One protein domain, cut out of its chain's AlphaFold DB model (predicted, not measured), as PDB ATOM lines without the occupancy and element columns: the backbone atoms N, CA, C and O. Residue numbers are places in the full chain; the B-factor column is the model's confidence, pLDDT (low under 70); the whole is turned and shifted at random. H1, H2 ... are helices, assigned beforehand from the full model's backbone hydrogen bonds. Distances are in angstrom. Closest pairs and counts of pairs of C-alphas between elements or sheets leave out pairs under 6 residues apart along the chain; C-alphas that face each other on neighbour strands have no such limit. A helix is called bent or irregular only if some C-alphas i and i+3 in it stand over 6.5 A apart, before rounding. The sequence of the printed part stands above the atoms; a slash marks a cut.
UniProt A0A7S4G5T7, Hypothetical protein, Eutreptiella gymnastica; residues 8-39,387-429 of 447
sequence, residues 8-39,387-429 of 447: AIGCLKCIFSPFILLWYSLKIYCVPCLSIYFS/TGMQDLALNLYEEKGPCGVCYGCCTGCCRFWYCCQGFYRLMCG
ATOM      1  N   ALA A   8      60.455 107.020  69.600       50.88
ATOM      2  CA  ALA A   8      59.817 108.322  69.799       50.88
ATOM      3  C   ALA A   8      58.916 108.734  68.620       50.88
ATOM      4  O   ALA A   8      57.829 109.262  68.834       50.88
ATOM      5  N   ILE A   9      59.328 108.457  67.377       56.28
ATOM      6  CA  ILE A   9      58.544 108.789  66.173       56.28
ATOM      7  C   ILE A   9      57.341 107.856  66.008       56.28
ATOM      8  O   ILE A   9      56.275 108.314  65.599       56.28
ATOM      9  N   GLY A  10      57.480 106.575  66.364       57.34
ATOM     10  CA  GLY A  10      56.354 105.642  66.453       57.34
ATOM     11  C   GLY A  10      55.335 106.066  67.515       57.34
ATOM     12  O   GLY A  10      54.148 106.161  67.219       57.34
ATOM     13  N   CYS A  11      55.796 106.424  68.717       57.53
ATOM     14  CA  CYS A  11      54.941 106.908  69.804       57.53
ATOM     15  C   CYS A  11      54.240 108.232  69.459       57.53
ATOM     16  O   CYS A  11      53.043 108.364  69.705       57.53
ATOM     17  N   LEU A  12      54.941 109.185  68.832       62.19
ATOM     18  CA  LEU A  12      54.357 110.440  68.339       62.19
ATOM     19  C   LEU A  12      53.275 110.185  67.284       62.19
ATOM     20  O   LEU A  12      52.199 110.781  67.358       62.19
ATOM     21  N   LYS A  13      53.527 109.277  66.331       66.62
ATOM     22  CA  LYS A  13      52.513 108.871  65.351       66.62
ATOM     23  C   LYS A  13      51.299 108.247  66.027       66.62
ATOM     24  O   LYS A  13      50.199 108.603  65.641       66.62
ATOM     25  N   CYS A  14      51.467 107.389  67.033       70.44
ATOM     26  CA  CYS A  14      50.342 106.796  67.759       70.44
ATOM     27  C   CYS A  14      49.512 107.846  68.511       70.44
ATOM     28  O   CYS A  14      48.293 107.863  68.361       70.44
ATOM     29  N   ILE A  15      50.152 108.754  69.256       79.38
ATOM     30  CA  ILE A  15      49.463 109.785  70.057       79.38
ATOM     31  C   ILE A  15      48.677 110.750  69.160       79.38
ATOM     32  O   ILE A  15      47.519 111.053  69.437       79.38
ATOM     33  N   PHE A  16      49.281 111.205  68.059       83.44
ATOM     34  CA  PHE A  16      48.629 112.122  67.120       83.44
ATOM     35  C   PHE A  16      47.838 111.411  66.014       83.44
ATOM     36  O   PHE A  16      47.185 112.088  65.215       83.44
ATOM     37  N   SER A  17      47.853 110.072  65.962       83.25
ATOM     38  CA  SER A  17      47.182 109.302  64.907       83.25
ATOM     39  C   SER A  17      45.709 109.664  64.744       83.25
ATOM     40  O   SER A  17      45.317 109.834  63.592       83.25
ATOM     41  N   PRO A  18      44.895 109.889  65.798       86.56
ATOM     42  CA  PRO A  18      43.483 110.211  65.599       86.56
ATOM     43  C   PRO A  18      43.291 111.550  64.878       86.56
ATOM     44  O   PRO A  18      42.487 111.647  63.955       86.56
ATOM     45  N   PHE A  19      44.082 112.568  65.234       89.19
ATOM     46  CA  PHE A  19      44.029 113.892  64.604       89.19
ATOM     47  C   PHE A  19      44.545 113.859  63.167       89.19
ATOM     48  O   PHE A  19      43.944 114.451  62.271       89.19
ATOM     49  N   ILE A  20      45.643 113.137  62.940       86.38
ATOM     50  CA  ILE A  20      46.222 112.949  61.611       86.38
ATOM     51  C   ILE A  20      45.217 112.216  60.713       86.38
ATOM     52  O   ILE A  20      44.902 112.694  59.626       86.38
ATOM     53  N   LEU A  21      44.660 111.093  61.166       89.06
ATOM     54  CA  LEU A  21      43.678 110.321  60.407       89.06
ATOM     55  C   LEU A  21      42.402 111.118  60.133       89.06
ATOM     56  O   LEU A  21      41.894 111.063  59.016       89.06
ATOM     57  N   LEU A  22      41.923 111.911  61.096       90.00
ATOM     58  CA  LEU A  22      40.782 112.805  60.898       90.00
ATOM     59  C   LEU A  22      41.056 113.846  59.814       90.00
ATOM     60  O   LEU A  22      40.262 113.989  58.884       90.00
ATOM     61  N   TRP A  23      42.204 114.520  59.883       90.31
ATOM     62  CA  TRP A  23      42.614 115.483  58.864       90.31
ATOM     63  C   TRP A  23      42.673 114.850  57.470       90.31
ATOM     64  O   TRP A  23      42.125 115.397  56.512       90.31
ATOM     65  N   TYR A  24      43.306 113.683  57.347       88.69
ATOM     66  CA  TYR A  24      43.443 112.996  56.067       88.69
ATOM     67  C   TYR A  24      42.114 112.441  55.550       88.69
ATOM     68  O   TYR A  24      41.838 112.584  54.364       88.69
ATOM     69  N   SER A  25      41.249 111.904  56.412       89.06
ATOM     70  CA  SER A  25      39.899 111.477  56.030       89.06
ATOM     71  C   SER A  25      39.081 112.641  55.460       89.06
ATOM     72  O   SER A  25      38.506 112.515  54.376       89.06
ATOM     73  N   LEU A  26      39.106 113.801  56.128       88.69
ATOM     74  CA  LEU A  26      38.444 115.012  55.643       88.69
ATOM     75  C   LEU A  26      39.042 115.486  54.317       88.69
ATOM     76  O   LEU A  26      38.309 115.776  53.374       88.69
ATOM     77  N   LYS A  27      40.372 115.541  54.223       87.88
ATOM     78  CA  LYS A  27      41.083 116.037  53.041       87.88
ATOM     79  C   LYS A  27      40.928 115.129  51.818       87.88
ATOM     80  O   LYS A  27      40.896 115.639  50.702       87.88
ATOM     81  N   ILE A  28      40.878 113.812  52.007       85.62
ATOM     82  CA  ILE A  28      40.865 112.829  50.915       85.62
ATOM     83  C   ILE A  28      39.451 112.546  50.424       85.62
ATOM     84  O   ILE A  28      39.246 112.417  49.219       85.62
ATOM     85  N   TYR A  29      38.480 112.447  51.334       87.69
ATOM     86  CA  TYR A  29      37.127 112.018  50.983       87.69
ATOM     87  C   TYR A  29      36.125 113.169  51.065       87.69
ATOM     88  O   TYR A  29      35.464 113.459  50.072       87.69
ATOM     89  N   CYS A  30      36.053 113.892  52.187       85.44
ATOM     90  CA  CYS A  30      35.009 114.907  52.381       85.44
ATOM     91  C   CYS A  30      35.214 116.164  51.519       85.44
ATOM     92  O   CYS A  30      34.299 116.584  50.813       85.44
ATOM     93  N   VAL A  31      36.408 116.766  51.549       87.12
ATOM     94  CA  VAL A  31      36.708 118.011  50.820       87.12
ATOM     95  C   VAL A  31      36.560 117.829  49.303       87.12
ATOM     96  O   VAL A  31      35.901 118.666  48.683       87.12
ATOM     97  N   PRO A  32      37.080 116.755  48.673       82.56
ATOM     98  CA  PRO A  32      36.875 116.533  47.247       82.56
ATOM     99  C   PRO A  32      35.407 116.291  46.895       82.56
ATOM    100  O   PRO A  32      34.946 116.848  45.905       82.56
ATOM    101  N   CYS A  33      34.644 115.563  47.721       84.75
ATOM    102  CA  CYS A  33      33.202 115.394  47.506       84.75
ATOM    103  C   CYS A  33      32.459 116.731  47.515       84.75
ATOM    104  O   CYS A  33      31.697 117.020  46.592       84.75
ATOM    105  N   LEU A  34      32.701 117.567  48.531       84.75
ATOM    106  CA  LEU A  34      32.093 118.895  48.628       84.75
ATOM    107  C   LEU A  34      32.501 119.782  47.453       84.75
ATOM    108  O   LEU A  34      31.655 120.467  46.889       84.75
ATOM    109  N   SER A  35      33.771 119.732  47.050       80.88
ATOM    110  CA  SER A  35      34.278 120.453  45.882       80.88
ATOM    111  C   SER A  35      33.586 120.014  44.590       80.88
ATOM    112  O   SER A  35      33.225 120.858  43.775       80.88
ATOM    113  N   ILE A  36      33.328 118.713  44.415       78.06
ATOM    114  CA  ILE A  36      32.604 118.179  43.256       78.06
ATOM    115  C   ILE A  36      31.151 118.656  43.260       78.06
ATOM    116  O   ILE A  36      30.692 119.201  42.258       78.06
ATOM    117  N   TYR A  37      30.434 118.526  44.380       82.81
ATOM    118  CA  TYR A  37      29.058 119.025  44.481       82.81
ATOM    119  C   TYR A  37      28.979 120.536  44.273       82.81
ATOM    120  O   TYR A  37      28.118 121.003  43.530       82.81
ATOM    121  N   PHE A  38      29.904 121.296  44.858       80.62
ATOM    122  CA  PHE A  38      30.005 122.736  44.652       80.62
ATOM    123  C   PHE A  38      30.320 123.071  43.194       80.62
ATOM    124  O   PHE A  38      29.683 123.947  42.627       80.62
ATOM    125  N   SER A  39      31.231 122.345  42.547       72.00
ATOM    126  CA  SER A  39      31.549 122.513  41.127       72.00
ATOM    127  C   SER A  39      30.340 122.222  40.238       72.00
ATOM    128  O   SER A  39      30.047 123.015  39.347       72.00
ATOM    129  N   THR A 387      53.820 103.783  49.248       66.56
ATOM    130  CA  THR A 387      52.382 103.698  49.543       66.56
ATOM    131  C   THR A 387      52.118 104.282  50.922       66.56
ATOM    132  O   THR A 387      52.116 103.598  51.941       66.56
ATOM    133  N   GLY A 388      51.906 105.590  50.966       67.88
ATOM    134  CA  GLY A 388      51.531 106.335  52.155       67.88
ATOM    135  C   GLY A 388      50.051 106.706  52.186       67.88
ATOM    136  O   GLY A 388      49.232 106.345  51.343       67.88
ATOM    137  N   MET A 389      49.690 107.494  53.193       73.25
ATOM    138  CA  MET A 389      48.335 108.030  53.335       73.25
ATOM    139  C   MET A 389      47.964 109.017  52.216       73.25
ATOM    140  O   MET A 389      46.789 109.242  51.963       73.25
ATOM    141  N   GLN A 390      48.954 109.580  51.523       71.38
ATOM    142  CA  GLN A 390      48.765 110.495  50.392       71.38
ATOM    143  C   GLN A 390      48.294 109.772  49.121       71.38
ATOM    144  O   GLN A 390      47.780 110.409  48.208       71.38
ATOM    145  N   ASP A 391      48.414 108.445  49.092       69.94
ATOM    146  CA  ASP A 391      47.921 107.607  48.005       69.94
ATOM    147  C   ASP A 391      46.430 107.296  48.108       69.94
ATOM    148  O   ASP A 391      45.834 106.711  47.209       69.94
ATOM    149  N   LEU A 392      45.777 107.644  49.205       76.38
ATOM    150  CA  LEU A 392      44.335 107.473  49.273       76.38
ATOM    151  C   LEU A 392      43.669 108.583  48.459       76.38
ATOM    152  O   LEU A 392      44.010 109.759  48.580       76.38
ATOM    153  N   ALA A 393      42.721 108.190  47.616       76.94
ATOM    154  CA  ALA A 393      41.937 109.093  46.793       76.94
ATOM    155  C   ALA A 393      40.460 108.699  46.859       76.94
ATOM    156  O   ALA A 393      40.116 107.545  47.131       76.94
ATOM    157  N   LEU A 394      39.592 109.675  46.614       79.12
ATOM    158  CA  LEU A 394      38.172 109.442  46.408       79.12
ATOM    159  C   LEU A 394      37.958 108.751  45.054       79.12
ATOM    160  O   LEU A 394      38.266 109.341  44.017       79.12
ATOM    161  N   ASN A 395      37.392 107.546  45.078       75.75
ATOM    162  CA  ASN A 395      36.902 106.872  43.877       75.75
ATOM    163  C   ASN A 395      35.490 107.374  43.566       75.75
ATOM    164  O   ASN A 395      34.637 107.420  44.457       75.75
ATOM    165  N   LEU A 396      35.250 107.752  42.314       69.75
ATOM    166  CA  LEU A 396      33.950 108.229  41.848       69.75
ATOM    167  C   LEU A 396      33.241 107.112  41.090       69.75
ATOM    168  O   LEU A 396      33.794 106.567  40.146       69.75
ATOM    169  N   TYR A 397      32.023 106.798  41.526       68.50
ATOM    170  CA  TYR A 397      31.178 105.743  40.962       68.50
ATOM    171  C   TYR A 397      30.071 106.377  40.113       68.50
ATOM    172  O   TYR A 397      28.928 106.521  40.558       68.50
ATOM    173  N   GLU A 398      30.440 106.891  38.939       58.91
ATOM    174  CA  GLU A 398      29.555 107.691  38.081       58.91
ATOM    175  C   GLU A 398      28.375 106.898  37.511       58.91
ATOM    176  O   GLU A 398      27.297 107.458  37.294       58.91
ATOM    177  N   GLU A 399      28.534 105.586  37.351       57.88
ATOM    178  CA  GLU A 399      27.482 104.660  36.937       57.88
ATOM    179  C   GLU A 399      26.280 104.658  37.897       57.88
ATOM    180  O   GLU A 399      25.170 104.298  37.508       57.88
ATOM    181  N   LYS A 400      26.466 105.137  39.136       66.62
ATOM    182  CA  LYS A 400      25.416 105.263  40.161       66.62
ATOM    183  C   LYS A 400      24.732 106.635  40.186       66.62
ATOM    184  O   LYS A 400      23.983 106.941  41.119       66.62
ATOM    185  N   GLY A 401      24.989 107.486  39.193       68.00
ATOM    186  CA  GLY A 401      24.338 108.788  39.048       68.00
ATOM    187  C   GLY A 401      24.707 109.795  40.155       68.00
ATOM    188  O   GLY A 401      25.818 109.761  40.689       68.00
ATOM    189  N   PRO A 402      23.803 110.726  40.535       70.38
ATOM    190  CA  PRO A 402      24.088 111.789  41.513       70.38
ATOM    191  C   PRO A 402      24.537 111.287  42.895       70.38
ATOM    192  O   PRO A 402      25.264 111.988  43.606       70.38
ATOM    193  N   CYS A 403      24.128 110.071  43.266       78.88
ATOM    194  CA  CYS A 403      24.500 109.415  44.517       78.88
ATOM    195  C   CYS A 403      25.894 108.771  44.471       78.88
ATOM    196  O   CYS A 403      26.423 108.420  45.524       78.88
ATOM    197  N   GLY A 404      26.512 108.645  43.292       77.62
ATOM    198  CA  GLY A 404      27.831 108.039  43.106       77.62
ATOM    199  C   GLY A 404      28.953 108.718  43.892       77.62
ATOM    200  O   GLY A 404      29.829 108.042  44.427       77.62
ATOM    201  N   VAL A 405      28.893 110.047  44.040       82.38
ATOM    202  CA  VAL A 405      29.871 110.825  44.826       82.38
ATOM    203  C   VAL A 405      29.721 110.525  46.321       82.38
ATOM    204  O   VAL A 405      30.705 110.190  46.980       82.38
ATOM    205  N   CYS A 406      28.493 110.565  46.855       84.88
ATOM    206  CA  CYS A 406      28.213 110.148  48.233       84.88
ATOM    207  C   CYS A 406      28.625 108.694  48.477       84.88
ATOM    208  O   CYS A 406      29.265 108.401  49.482       84.88
ATOM    209  N   TYR A 407      28.316 107.794  47.541       83.75
ATOM    210  CA  TYR A 407      28.714 106.393  47.624       83.75
ATOM    211  C   TYR A 407      30.243 106.248  47.669       83.75
ATOM    212  O   TYR A 407      30.763 105.544  48.534       83.75
ATOM    213  N   GLY A 408      30.978 106.969  46.819       83.12
ATOM    214  CA  GLY A 408      32.442 107.037  46.854       83.12
ATOM    215  C   GLY A 408      32.989 107.557  48.184       83.12
ATOM    216  O   GLY A 408      33.928 106.986  48.738       83.12
ATOM    217  N   CYS A 409      32.361 108.591  48.752       88.12
ATOM    218  CA  CYS A 409      32.732 109.131  50.060       88.12
ATOM    219  C   CYS A 409      32.518 108.109  51.174       88.12
ATOM    220  O   CYS A 409      33.421 107.856  51.965       88.12
ATOM    221  N   CYS A 410      31.323 107.518  51.246       88.25
ATOM    222  CA  CYS A 410      30.955 106.567  52.288       88.25
ATOM    223  C   CYS A 410      31.814 105.304  52.206       88.25
ATOM    224  O   CYS A 410      32.331 104.852  53.224       88.25
ATOM    225  N   THR A 411      32.016 104.760  51.004       86.94
ATOM    226  CA  THR A 411      32.877 103.586  50.798       86.94
ATOM    227  C   THR A 411      34.341 103.895  51.090       86.94
ATOM    228  O   THR A 411      35.002 103.100  51.753       86.94
ATOM    229  N   GLY A 412      34.838 105.057  50.662       85.38
ATOM    230  CA  GLY A 412      36.187 105.532  50.955       85.38
ATOM    231  C   GLY A 412      36.427 105.720  52.453       85.38
ATOM    232  O   GLY A 412      37.377 105.158  52.992       85.38
ATOM    233  N   CYS A 413      35.532 106.423  53.150       88.81
ATOM    234  CA  CYS A 413      35.587 106.602  54.601       88.81
ATOM    235  C   CYS A 413      35.447 105.274  55.357       88.81
ATOM    236  O   CYS A 413      36.167 105.059  56.329       88.81
ATOM    237  N   CYS A 414      34.572 104.368  54.904       87.75
ATOM    238  CA  CYS A 414      34.436 103.029  55.476       87.75
ATOM    239  C   CYS A 414      35.742 102.238  55.325       87.75
ATOM    240  O   CYS A 414      36.277 101.739  56.309       87.75
ATOM    241  N   ARG A 415      36.343 102.207  54.130       85.81
ATOM    242  CA  ARG A 415      37.653 101.569  53.929       85.81
ATOM    243  C   ARG A 415      38.746 102.211  54.782       85.81
ATOM    244  O   ARG A 415      39.553 101.509  55.387       85.81
ATOM    245  N   PHE A 416      38.755 103.538  54.860       87.12
ATOM    246  CA  PHE A 416      39.749 104.293  55.614       87.12
ATOM    247  C   PHE A 416      39.689 104.004  57.118       87.12
ATOM    248  O   PHE A 416      40.729 103.721  57.716       87.12
ATOM    249  N   TRP A 417      38.496 104.064  57.715       87.62
ATOM    250  CA  TRP A 417      38.295 103.927  59.160       87.62
ATOM    251  C   TRP A 417      37.958 102.501  59.588       87.62
ATOM    252  O   TRP A 417      38.628 101.959  60.457       87.62
ATOM    253  N   TYR A 418      36.942 101.887  58.980       85.50
ATOM    254  CA  TYR A 418      36.420 100.579  59.386       85.50
ATOM    255  C   TYR A 418      37.297  99.422  58.899       85.50
ATOM    256  O   TYR A 418      37.564  98.493  59.651       85.50
ATOM    257  N   CYS A 419      37.820  99.495  57.671       84.44
ATOM    258  CA  CYS A 419      38.804  98.519  57.181       84.44
ATOM    259  C   CYS A 419      40.248  98.890  57.561       84.44
ATOM    260  O   CYS A 419      41.190  98.351  56.982       84.44
ATOM    261  N   CYS A 420      40.430  99.836  58.490       81.25
ATOM    262  CA  CYS A 420      41.722 100.291  59.007       81.25
ATOM    263  C   CYS A 420      42.740 100.724  57.937       81.25
ATOM    264  O   CYS A 420      43.934 100.798  58.229       81.25
ATOM    265  N   GLN A 421      42.315 101.048  56.709       81.56
ATOM    266  CA  GLN A 421      43.246 101.355  55.622       81.56
ATOM    267  C   GLN A 421      44.034 102.645  55.889       81.56
ATOM    268  O   GLN A 421      45.211 102.734  55.539       81.56
ATOM    269  N   GLY A 422      43.408 103.637  56.529       83.50
ATOM    270  CA  GLY A 422      44.068 104.877  56.930       83.50
ATOM    271  C   GLY A 422      45.141 104.627  57.987       83.50
ATOM    272  O   GLY A 422      46.293 105.023  57.803       83.50
ATOM    273  N   PHE A 423      44.785 103.916  59.061       82.69
ATOM    274  CA  PHE A 423      45.716 103.580  60.143       82.69
ATOM    275  C   PHE A 423      46.870 102.703  59.642       82.69
ATOM    276  O   PHE A 423      48.034 103.014  59.899       82.69
ATOM    277  N   TYR A 424      46.564 101.679  58.837       80.06
ATOM    278  CA  TYR A 424      47.564 100.842  58.182       80.06
ATOM    279  C   TYR A 424      48.520 101.676  57.321       80.06
ATOM    280  O   TYR A 424      49.725 101.580  57.492       80.06
ATOM    281  N   ARG A 425      48.034 102.578  56.458       79.69
ATOM    282  CA  ARG A 425      48.919 103.428  55.630       79.69
ATOM    283  C   ARG A 425      49.682 104.493  56.425       79.69
ATOM    284  O   ARG A 425      50.733 104.946  55.979       79.69
ATOM    285  N   LEU A 426      49.182 104.920  57.583       81.62
ATOM    286  CA  LEU A 426      49.881 105.862  58.465       81.62
ATOM    287  C   LEU A 426      51.055 105.193  59.206       81.62
ATOM    288  O   LEU A 426      52.140 105.786  59.327       81.62
ATOM    289  N   MET A 427      50.823 103.977  59.708       76.44
ATOM    290  CA  MET A 427      51.763 103.233  60.553       76.44
ATOM    291  C   MET A 427      52.674 102.308  59.745       76.44
ATOM    292  O   MET A 427      53.881 102.291  59.971       76.44
ATOM    293  N   CYS A 428      52.101 101.604  58.777       70.50
ATOM    294  CA  CYS A 428      52.728 100.578  57.946       70.50
ATOM    295  C   CYS A 428      52.902 101.015  56.481       70.50
ATOM    296  O   CYS A 428      53.313 100.203  55.658       70.50
ATOM    297  N   GLY A 429      52.586 102.271  56.136       62.44
ATOM    298  CA  GLY A 429      52.754 102.783  54.776       62.44
ATOM    299  C   GLY A 429      54.192 102.645  54.272       62.44
ATOM    300  O   GLY A 429      55.148 102.936  54.998       62.44
TER     301      GLY A 429
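What this domain is: This is residues 8 to 39 and 387 to 429 of the 447 residues of the protein "Hypothetical protein" of Eutreptiella gymnastica (UniProt A0A7S4G5T7). Two long helices, H1b and H2, run side by side in opposite ways as a rod; H1a bends off at one end, near short H3, and residues 387 to 397 run back along H2. The printed part has 75 residues, all helix by class, with H1, H2 and H3 in chain order, no named strand. It is only just compact, close to loose: radius of gyration of the C-alphas 13.5 A, spans 46 by 21 by 18 A.

How they stand to each other: H1, residues 8 to 39, was assigned as one helix by its hydrogen bonds but is bent: C-alphas 15 and 18 are 7.5 A apart. Its arms, H1a, residues 8 to 15, and H1b, residues 18 to 39, stand at a steep tilt of 59 degrees. H1b, with residues 25 to 33 alone, touches H2, residues 398 to 417, at a shallow tilt of 8 degrees; their closest C-alphas, of Tyr 29 and Cys 409, are 5.3 A apart. H3, residues 421 to 427, touches H2 only at the corner, the closest C-alphas, of Phe 416 and Gly 422, 4.6 A apart. O i to N i+4 pairs are within hydrogen-bond range throughout H1a and H3, in 16 of 18 in H1b and 11 of 16 in H2.

Where its parts are: H1b measures 29.9 A and H2 23.1 A; C-alpha 8 is at (59.817, 108.322, 69.799), C-alpha 427 at (51.763, 103.233, 60.553).

The domain as a whole: Residues 40 to 386 are not printed, a gap of 29.3 A between C-alphas 39 and 387. Sixteen residues have pLDDT under 70, among them 8 to 13 and 396 to 401.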